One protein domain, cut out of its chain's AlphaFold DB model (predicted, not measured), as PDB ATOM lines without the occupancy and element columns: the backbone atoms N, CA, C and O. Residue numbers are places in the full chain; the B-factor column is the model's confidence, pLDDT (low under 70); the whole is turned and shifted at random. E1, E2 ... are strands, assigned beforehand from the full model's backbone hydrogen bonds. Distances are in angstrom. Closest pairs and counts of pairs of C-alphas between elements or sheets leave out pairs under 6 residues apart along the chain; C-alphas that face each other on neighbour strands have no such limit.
ATOM      1  N   ARG A   7      45.821 -52.874  19.185       98.25
ATOM      2  CA  ARG A   7      45.096 -51.617  19.301       98.25
ATOM      3  C   ARG A   7      45.905 -50.468  18.721       98.25
ATOM      4  O   ARG A   7      47.092 -50.343  19.014       98.25
ATOM      5  N   TYR A   8      45.249 -49.633  17.925       98.12
ATOM      6  CA  TYR A   8      45.890 -48.594  17.131       98.12
ATOM      7  C   TYR A   8      45.108 -47.282  17.168       98.12
ATOM      8  O   TYR A   8      43.891 -47.268  17.354       98.12
ATOM      9  N   PHE A   9      45.821 -46.185  16.921       98.12
ATOM     10  CA  PHE A   9      45.234 -44.940  16.443       98.12
ATOM     11  C   PHE A   9      45.456 -44.862  14.938       98.12
ATOM     12  O   PHE A   9      46.565 -45.103  14.458       98.12
ATOM     13  N   ILE A  10      44.398 -44.555  14.190       98.12
ATOM     14  CA  ILE A  10      44.466 -44.417  12.736       98.12
ATOM     15  C   ILE A  10      44.407 -42.933  12.399       98.12
ATOM     16  O   ILE A  10      43.488 -42.232  12.820       98.12
ATOM     17  N   HIS A  11      45.381 -42.475  11.617       97.88
ATOM     18  CA  HIS A  11      45.462 -41.100  11.149       97.88
ATOM     19  C   HIS A  11      45.319 -41.032   9.630       97.88
ATOM     20  O   HIS A  11      45.904 -41.837   8.904       97.88
ATOM     21  N   ASN A  12      44.600 -40.019   9.155       96.50
ATOM     22  CA  ASN A  12      44.688 -39.553   7.779       96.50
ATOM     23  C   ASN A  12      45.321 -38.159   7.780       96.50
ATOM     24  O   ASN A  12      44.700 -37.172   8.174       96.50
ATOM     25  N   GLY A  13      46.594 -38.082   7.390       93.44
ATOM     26  CA  GLY A  13      47.390 -36.879   7.612       93.44
ATOM     27  C   GLY A  13      47.520 -36.602   9.111       93.44
ATOM     28  O   GLY A  13      48.037 -37.436   9.849       93.44
ATOM     29  N   THR A  14      47.043 -35.441   9.558       95.00
ATOM     30  CA  THR A  14      47.020 -35.056  10.980       95.00
ATOM     31  C   THR A  14      45.710 -35.402  11.681       95.00
ATOM     32  O   THR A  14      45.644 -35.328  12.906       95.00
ATOM     33  N   ASP A  15      44.665 -35.753  10.932       97.88
ATOM     34  CA  ASP A  15      43.339 -35.987  11.492       97.88
ATOM     35  C   ASP A  15      43.208 -37.428  11.994       97.88
ATOM     36  O   ASP A  15      43.618 -38.385  11.331       97.88
ATOM     37  N   LEU A  16      42.620 -37.581  13.180       98.31
ATOM     38  CA  LEU A  16      42.256 -38.883  13.720       98.31
ATOM     39  C   LEU A  16      41.010 -39.419  13.009       98.31
ATOM     40  O   LEU A  16      40.000 -38.722  12.861       98.31
ATOM     41  N   VAL A  17      41.074 -40.691  12.624       98.50
ATOM     42  CA  VAL A  17      39.982 -41.415  11.976       98.50
ATOM     43  C   VAL A  17      39.267 -42.270  13.011       98.50
ATOM     44  O   VAL A  17      39.901 -42.975  13.792       98.50
ATOM     45  N   GLY A  18      37.937 -42.252  13.019       98.19
ATOM     46  CA  GLY A  18      37.161 -43.055  13.959       98.19
ATOM     47  C   GLY A  18      35.699 -42.655  14.035       98.19
ATOM     48  O   GLY A  18      35.195 -41.899  13.213       98.19
ATOM     49  N   ARG A  19      35.011 -43.162  15.054       97.75
ATOM     50  CA  ARG A  19      33.646 -42.748  15.402       97.75
ATOM     51  C   ARG A  19      33.674 -41.517  16.292       97.75
ATOM     52  O   ARG A  19      34.600 -41.374  17.090       97.75
ATOM     53  N   ASN A  20      32.643 -40.681  16.207       97.19
ATOM     54  CA  ASN A  20      32.495 -39.527  17.093       97.19
ATOM     55  C   ASN A  20      32.278 -39.958  18.553       97.19
ATOM     56  O   ASN A  20      31.799 -41.060  18.841       97.19
ATOM     57  N   LEU A  21      32.621 -39.077  19.496       95.00
ATOM     58  CA  LEU A  21      32.472 -39.310  20.934       95.00
ATOM     59  C   LEU A  21      31.006 -39.529  21.322       95.00
ATOM     60  O   LEU A  21      30.689 -40.416  22.113       95.00
ATOM     61  N   ARG A  22      30.113 -38.719  20.747       93.31
ATOM     62  CA  ARG A  22      28.663 -38.794  20.942       93.31
ATOM     63  C   ARG A  22      27.989 -39.036  19.606       93.31
ATOM     64  O   ARG A  22      28.227 -38.314  18.642       93.31
ATOM     65  N   GLU A  23      27.125 -40.035  19.582       92.50
ATOM     66  CA  GLU A  23      26.361 -40.436  18.411       92.50
ATOM     67  C   GLU A  23      24.901 -40.637  18.816       92.50
ATOM     68  O   GLU A  23      24.581 -40.883  19.982       92.50
ATOM     69  N   GLU A  24      24.004 -40.555  17.841       91.12
ATOM     70  CA  GLU A  24      22.594 -40.867  18.047       91.12
ATOM     71  C   GLU A  24      22.421 -42.313  18.536       91.12
ATOM     72  O   GLU A  24      23.143 -43.212  18.104       91.12
ATOM     73  N   ARG A  25      21.426 -42.580  19.388       88.62
ATOM     74  CA  ARG A  25      21.206 -43.906  20.002       88.62
ATOM     75  C   ARG A  25      20.465 -44.914  19.111       88.62
ATOM     76  O   ARG A  25      19.991 -45.934  19.597       88.62
ATOM     77  N   PHE A  26      20.357 -44.653  17.813       91.62
ATOM     78  CA  PHE A  26      19.747 -45.596  16.874       91.62
ATOM     79  C   PHE A  26      20.696 -46.742  16.529       91.62
ATOM     80  O   PHE A  26      21.905 -46.544  16.462       91.62
ATOM     81  N   LEU A  27      20.156 -47.914  16.209       90.12
ATOM     82  CA  LEU A  27      20.941 -49.091  15.814       90.12
ATOM     83  C   LEU A  27      21.360 -49.086  14.333       90.12
ATOM     84  O   LEU A  27      21.814 -50.093  13.804       90.12
ATOM     85  N   ARG A  28      21.216 -47.939  13.659       93.69
ATOM     86  CA  ARG A  28      21.734 -47.742  12.305       93.69
ATOM     87  C   ARG A  28      23.267 -47.738  12.323       93.69
ATOM     88  O   ARG A  28      23.844 -47.298  13.328       93.69
ATOM     89  N   PRO A  29      23.917 -48.172  11.229       95.81
ATOM     90  CA  PRO A  29      25.364 -48.097  11.097       95.81
ATOM     91  C   PRO A  29      25.900 -46.703  11.422       95.81
ATOM     92  O   PRO A  29      25.262 -45.684  11.142       95.81
ATOM     93  N   LYS A  30      27.060 -46.665  12.074       96.19
ATOM     94  CA  LYS A  30      27.694 -45.423  12.524       96.19
ATOM     95  C   LYS A  30      28.769 -45.012  11.543       96.19
ATOM     96  O   LYS A  30      29.579 -45.837  11.139       96.19
ATOM     97  N   ALA A  31      28.782 -43.742  11.164       96.38
ATOM     98  CA  ALA A  31      29.789 -43.238  10.245       96.38
ATOM     99  C   ALA A  31      31.193 -43.350  10.856       96.38
ATOM    100  O   ALA A  31      31.398 -43.012  12.023       96.38
ATOM    101  N   ILE A  32      32.162 -43.776  10.045       97.88
ATOM    102  CA  ILE A  32      33.575 -43.555  10.341       97.88
ATOM    103  C   ILE A  32      33.955 -42.186   9.778       97.88
ATOM    104  O   ILE A  32      33.889 -41.939   8.574       97.88
ATOM    105  N   CYS A  33      34.320 -41.272  10.664       97.31
ATOM    106  CA  CYS A  33      34.713 -39.915  10.334       97.31
ATOM    107  C   CYS A  33      36.216 -39.862  10.053       97.31
ATOM    108  O   CYS A  33      37.014 -40.371  10.836       97.31
ATOM    109  N   ASN A  34      36.602 -39.172   8.977       95.50
ATOM    110  CA  ASN A  34      38.009 -38.899   8.656       95.50
ATOM    111  C   ASN A  34      38.654 -37.851   9.586       95.50
ATOM    112  O   ASN A  34      39.858 -37.650   9.550       95.50
ATOM    113  N   LYS A  35      37.825 -37.173  10.386       97.44
ATOM    114  CA  LYS A  35      38.202 -36.245  11.448       97.44
ATOM    115  C   LYS A  35      37.183 -36.368  12.573       97.44
ATOM    116  O   LYS A  35      36.157 -35.688  12.566       97.44
ATOM    117  N   THR A  36      37.405 -37.318  13.469       97.88
ATOM    118  CA  THR A  36      36.508 -37.532  14.611       97.88
ATOM    119  C   THR A  36      36.694 -36.458  15.685       97.88
ATOM    120  O   THR A  36      37.768 -35.875  15.822       97.88
ATOM    121  N   ASN A  37      35.632 -36.193  16.453       97.44
ATOM    122  CA  ASN A  37      35.699 -35.384  17.673       97.44
ATOM    123  C   ASN A  37      36.014 -36.202  18.939       97.44
ATOM    124  O   ASN A  37      36.034 -35.649  20.037       97.44
ATOM    125  N   ASP A  38      36.214 -37.511  18.796       97.69
ATOM    126  CA  ASP A  38      36.759 -38.349  19.855       97.69
ATOM    127  C   ASP A  38      38.268 -38.103  19.967       97.69
ATOM    128  O   ASP A  38      38.990 -38.214  18.978       97.69
ATOM    129  N   ALA A  39      38.734 -37.737  21.161       96.00
ATOM    130  CA  ALA A  39      40.147 -37.472  21.411       96.00
ATOM    131  C   ALA A  39      40.983 -38.760  21.450       96.00
ATOM    132  O   ALA A  39      42.189 -38.711  21.220       96.00
ATOM    133  N   GLU A  40      40.351 -39.912  21.703       96.38
ATOM    134  CA  GLU A  40      41.022 -41.208  21.811       96.38
ATOM    135  C   GLU A  40      40.300 -42.293  20.982       96.38
ATOM    136  O   GLU A  40      39.846 -43.306  21.522       96.38
ATOM    137  N   PRO A  41      40.193 -42.138  19.647       97.50
ATOM    138  CA  PRO A  41      39.469 -43.069  18.791       97.50
ATOM    139  C   PRO A  41      40.303 -44.324  18.537       97.50
ATOM    140  O   PRO A  41      40.953 -44.482  17.502       97.50
ATOM    141  N   GLN A  42      40.295 -45.222  19.516       97.69
ATOM    142  CA  GLN A  42      41.007 -46.487  19.445       97.69
ATOM    143  C   GLN A  42      40.328 -47.457  18.473       97.69
ATOM    144  O   GLN A  42      39.105 -47.636  18.479       97.69
ATOM    145  N   TRP A  43      41.162 -48.108  17.669       98.50
ATOM    146  CA  TRP A  43      40.787 -49.187  16.768       98.50
ATOM    147  C   TRP A  43      41.377 -50.494  17.250       98.50
ATOM    148  O   TRP A  43      42.575 -50.556  17.524       98.50
ATOM    149  N   ASP A  44      40.568 -51.545  17.271       98.56
ATOM    150  CA  ASP A  44      41.086 -52.901  17.379       98.56
ATOM    151  C   ASP A  44      41.235 -53.464  15.958       98.56
ATOM    152  O   ASP A  44      40.325 -53.374  15.129       98.56
ATOM    153  N   ILE A  45      42.413 -53.997  15.657       98.25
ATOM    154  CA  ILE A  45      42.749 -54.610  14.374       98.25
ATOM    155  C   ILE A  45      43.025 -56.083  14.632       98.25
ATOM    156  O   ILE A  45      43.843 -56.420  15.485       98.25
ATOM    157  N   GLU A  46      42.369 -56.955  13.878       98.00
ATOM    158  CA  GLU A  46      42.512 -58.404  13.965       98.00
ATOM    159  C   GLU A  46      43.019 -58.959  12.634       98.00
ATOM    160  O   GLU A  46      42.398 -58.755  11.591       98.00
ATOM    161  N   VAL A  47      44.140 -59.680  12.665       97.19
ATOM    162  CA  VAL A  47      44.636 -60.446  11.516       97.19
ATOM    163  C   VAL A  47      43.880 -61.769  11.431       97.19
ATOM    164  O   VAL A  47      43.892 -62.569  12.366       97.19
ATOM    165  N   LEU A  48      43.256 -62.020  10.287       96.62
ATOM    166  CA  LEU A  48      42.504 -63.233   9.994       96.62
ATOM    167  C   LEU A  48      43.420 -64.321   9.416       96.62
ATOM    168  O   LEU A  48      44.481 -64.047   8.851       96.62
ATOM    169  N   ARG A  49      42.985 -65.587   9.494       94.94
ATOM    170  CA  ARG A  49      43.761 -66.751   9.009       94.94
ATOM    171  C   ARG A  49      44.110 -66.687   7.518       94.94
ATOM    172  O   ARG A  49      45.085 -67.296   7.098       94.94
ATOM    173  N   ASN A  50      43.322 -65.962   6.728       94.50
ATOM    174  CA  ASN A  50      43.532 -65.769   5.293       94.50
ATOM    175  C   ASN A  50      44.459 -64.578   4.964       94.50
ATOM    176  O   ASN A  50      44.598 -64.225   3.796       94.50
ATOM    177  N   GLY A  51      45.074 -63.944   5.969       93.38
ATOM    178  CA  GLY A  51      45.952 -62.786   5.790       93.38
ATOM    179  C   GLY A  51      45.220 -61.465   5.534       93.38
ATOM    180  O   GLY A  51      45.873 -60.461   5.248       93.38
ATOM    181  N   ARG A  52      43.883 -61.451   5.622       97.50
ATOM    182  CA  ARG A  52      43.077 -60.224   5.652       97.50
ATOM    183  C   ARG A  52      42.878 -59.732   7.078       97.50
ATOM    184  O   ARG A  52      43.315 -60.367   8.035       97.50
ATOM    185  N   TYR A  53      42.241 -58.580   7.206       98.25
ATOM    186  CA  TYR A  53      42.080 -57.879   8.466       98.25
ATOM    187  C   TYR A  53      40.608 -57.627   8.758       98.25
ATOM    188  O   TYR A  53      39.854 -57.241   7.866       98.25
ATOM    189  N   ARG A  54      40.213 -57.767  10.020       97.94
ATOM    190  CA  ARG A  54      38.973 -57.184  10.526       97.94
ATOM    191  C   ARG A  54      39.316 -55.982  11.393       97.94
ATOM    192  O   ARG A  54      40.269 -56.016  12.169       97.94
ATOM    193  N   MET A  55      38.566 -54.905  11.212       98.38
ATOM    194  CA  MET A  55      38.789 -53.643  11.908       98.38
ATOM    195  C   MET A  55      37.558 -53.310  12.740       98.38
ATOM    196  O   MET A  55      36.430 -53.478  12.270       98.38
ATOM    197  N   TYR A  56      37.779 -52.823  13.956       98.44
ATOM    198  CA  TYR A  56      36.716 -52.504  14.897       98.44
ATOM    199  C   TYR A  56      36.881 -51.079  15.418       98.44
ATOM    200  O   TYR A  56      37.949 -50.705  15.899       98.44
ATOM    201  N   ALA A  57      35.803 -50.298  15.360       97.88
ATOM    202  CA  ALA A  57      35.739 -48.953  15.919       97.88
ATOM    203  C   ALA A  57      34.786 -48.948  17.120       97.88
ATOM    204  O   ALA A  57      33.575 -49.163  16.973       97.88
ATOM    205  N   LYS A  58      35.331 -48.693  18.317       95.94
ATOM    206  CA  LYS A  58      34.610 -48.825  19.600       95.94
ATOM    207  C   LYS A  58      33.968 -50.213  19.771       95.94
ATOM    208  O   LYS A  58      32.788 -50.316  20.100       95.94
ATOM    209  N   GLY A  59      34.732 -51.267  19.476       94.88
ATOM    210  CA  GLY A  59      34.313 -52.667  19.630       94.88
ATOM    211  C   GLY A  59      33.322 -53.192  18.583       94.88
ATOM    212  O   GLY A  59      32.886 -54.333  18.686       94.88
ATOM    213  N   VAL A  60      32.957 -52.388  17.579       96.25
ATOM    214  CA  VAL A  60      32.000 -52.771  16.528       96.25
ATOM    215  C   VAL A  60      32.740 -52.921  15.198       96.25
ATOM    216  O   VAL A  60      33.518 -52.021  14.864       96.25
ATOM    217  N   PRO A  61      32.526 -54.010  14.433       97.88
ATOM    218  CA  PRO A  61      33.231 -54.215  13.176       97.88
ATOM    219  C   PRO A  61      32.787 -53.205  12.117       97.88
ATOM    220  O   PRO A  61      31.653 -52.713  12.138       97.88
ATOM    221  N   VAL A  62      33.681 -52.903  11.178       98.06
ATOM    222  CA  VAL A  62      33.396 -51.975  10.077       98.06
ATOM    223  C   VAL A  62      33.203 -52.690   8.745       98.06
ATOM    224  O   VAL A  62      33.811 -53.725   8.475       98.06
ATOM    225  N   GLY A  63      32.372 -52.098   7.896       97.06
ATOM    226  CA  GLY A  63      32.147 -52.520   6.520       97.06
ATOM    227  C   GLY A  63      31.904 -51.326   5.605       97.06
ATOM    228  O   GLY A  63      32.134 -50.175   5.995       97.06
ATOM    229  N   ILE A  64      31.444 -51.605   4.388       96.38
ATOM    230  CA  ILE A  64      31.113 -50.586   3.389       96.38
ATOM    231  C   ILE A  64      29.600 -50.540   3.201       96.38
ATOM    232  O   ILE A  64      28.973 -51.550   2.899       96.38
ATOM    233  N   GLN A  65      29.019 -49.348   3.317       94.94
ATOM    234  CA  GLN A  65      27.632 -49.088   2.947       94.94
ATOM    235  C   GLN A  65      27.566 -47.808   2.116       94.94
ATOM    236  O   GLN A  65      28.146 -46.791   2.496       94.94
ATOM    237  N   ASP A  66      26.894 -47.862   0.964       92.75
ATOM    238  CA  ASP A  66      26.759 -46.733   0.029       92.75
ATOM    239  C   ASP A  66      28.113 -46.086  -0.335       92.75
ATOM    240  O   ASP A  66      28.258 -44.864  -0.411       92.75
ATOM    241  N   GLY A  67      29.148 -46.920  -0.503       94.12
ATOM    242  CA  GLY A  67      30.513 -46.486  -0.818       94.12
ATOM    243  C   GLY A  67      31.261 -45.808   0.338       94.12
ATOM    244  O   GLY A  67      32.309 -45.206   0.113       94.12
ATOM    245  N   ARG A  68      30.745 -45.881   1.570       95.38
ATOM    246  CA  ARG A  68      31.341 -45.270   2.769       95.38
ATOM    247  C   ARG A  68      31.682 -46.320   3.815       95.38
ATOM    248  O   ARG A  68      30.962 -47.301   3.972       95.38
ATOM    249  N   VAL A  69      32.748 -46.074   4.573       96.94
ATOM    250  CA  VAL A  69      33.120 -46.925   5.710       96.94
ATOM    251  C   VAL A  69      32.211 -46.616   6.899       96.94
ATOM    252  O   VAL A  69      32.088 -45.460   7.320       96.94
ATOM    253  N   VAL A  70      31.580 -47.650   7.449       97.50
ATOM    254  CA  VAL A  70      30.649 -47.544   8.581       97.50
ATOM    255  C   VAL A  70      30.903 -48.648   9.603       97.50
ATOM    256  O   VAL A  70      31.293 -49.754   9.241       97.50
ATOM    257  N   ALA A  71      30.658 -48.372  10.884       96.94
ATOM    258  CA  ALA A  71      30.587 -49.390  11.927       96.94
ATOM    259  C   ALA A  71      29.187 -50.021  11.955       96.94
ATOM    260  O   ALA A  71      28.182 -49.321  12.120       96.94
ATOM    261  N   LEU A  72      29.127 -51.342  11.805       96.25
ATOM    262  CA  LEU A  72      27.900 -52.120  11.644       96.25
ATOM    263  C   LEU A  72      27.372 -52.575  13.006       96.25
ATOM    264  O   LEU A  72      27.881 -53.523  13.590       96.25
ATOM    265  N   VAL A  73      26.353 -51.894  13.533       92.81
ATOM    266  CA  VAL A  73      25.844 -52.160  14.893       92.81
ATOM    267  C   VAL A  73      25.003 -53.442  14.976       92.81
ATOM    268  O   VAL A  73      25.041 -54.116  15.999       92.81
ATOM    269  N   LEU A  74      24.252 -53.784  13.922       91.44
ATOM    270  CA  LEU A  74      23.392 -54.978  13.877       91.44
ATOM    271  C   LEU A  74      23.859 -55.998  12.839       91.44
ATOM    272  O   LEU A  74      24.021 -57.175  13.157       91.44
ATOM    273  N   ASP A  75      24.133 -55.549  11.618       89.62
ATOM    274  CA  ASP A  75      24.483 -56.419  10.492       89.62
ATOM    275  C   ASP A  75      25.971 -56.805  10.490       89.62
ATOM    276  O   ASP A  75      26.650 -56.738   9.472       89.62
ATOM    277  N   ILE A  76      26.503 -57.231  11.641       88.56
ATOM    278  CA  ILE A  76      27.934 -57.538  11.832       88.56
ATOM    279  C   ILE A  76      28.466 -58.630  10.893       88.56
ATOM    280  O   ILE A  76      29.671 -58.716  10.669       88.56
ATOM    281  N   LYS A  77      27.580 -59.470  10.348       90.12
ATOM    282  CA  LYS A  77      27.919 -60.508   9.364       90.12
ATOM    283  C   LYS A  77      28.353 -59.925   8.012       90.12
ATOM    284  O   LYS A  77      29.071 -60.596   7.285       90.12
ATOM    285  N   GLU A  78      27.958 -58.685   7.723       90.88
ATOM    286  CA  GLU A  78      28.340 -57.928   6.525       90.88
ATOM    287  C   GLU A  78      29.654 -57.151   6.740       90.88
ATOM    288  O   GLU A  78      30.019 -56.284   5.947       90.88
ATOM    289  N   ALA A  79      30.367 -57.411   7.844       94.38
ATOM    290  CA  ALA A  79      31.655 -56.790   8.114       94.38
ATOM    291  C   ALA A  79      32.695 -57.181   7.064       94.38
ATOM    292  O   ALA A  79      32.951 -58.365   6.824       94.38
TER     293      ALA A  79
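Overview. This is residues 7 to 79 of the 94 residues of an uncharacterized protein of Amanita thiersii Skay4041 (UniProt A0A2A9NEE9). One strongly twisted sheet of six strands runs through the domain, and a long loop, residues 18 to 41, leaves its edge strand E2, reaches the other edge strand, E6, and returns to E3. The 73 printed residues have no named helix and six named strands, E1 to E6 in chain order; the class is all strand, though only 30 residues are in named elements. The sheet's order is E2, E1, E3, E4, E5, E6, all antiparallel. The whole is compact, with a radius of gyration of the C-alphas of 12.0 A and spans of 33 by 28 by 21 A.

Along the chain. Find C-alpha 7 at (45.096, -51.617, 19.301); from there E1, residues 7 to 12, runs 16.7 A. Beside it are E2, residues 15 to 17, and E3, residues 42 to 47, 16.5 A long. Next come E4, residues 53 to 57, 13.2 A, and E5, residues 60 to 65, 14.7 A. E6, residues 68 to 71, ends at C-alpha 71, (30.587, -49.390, 11.927).

Arrangement. Look first at E3 and E4, a hairpin, where N 46 and O 54 are 2.9 A apart. E1 is staggered: residues 7 to 9 pair with E3, with N 8 and O 43 at 2.9 A, and residues 10 to 12 with E2, with N 17 and O 10 at 2.9 A. E3 to E6 form a meander, each strand the antiparallel neighbour of the one before. Between E4 and E5, N 57 and O 60 are within hydrogen-bond range at 2.9 A, and between E5 and E6, N 63 and O 70 are within hydrogen-bond range at 2.9 A. Residues 30 to 31 pair antiparallel with residues 70 to 71 of E6. E2 and E6 are apart.

Size, cuts and confidence. The C-alphas of Glu 24 and Asn 50, the two farthest apart, are 34.9 A from each other. The link from E2 to E3, 24 residues, is long; the other four are tight. The printed part has no cut, its mean pLDDT is 95.8, and no printed residue is under 70.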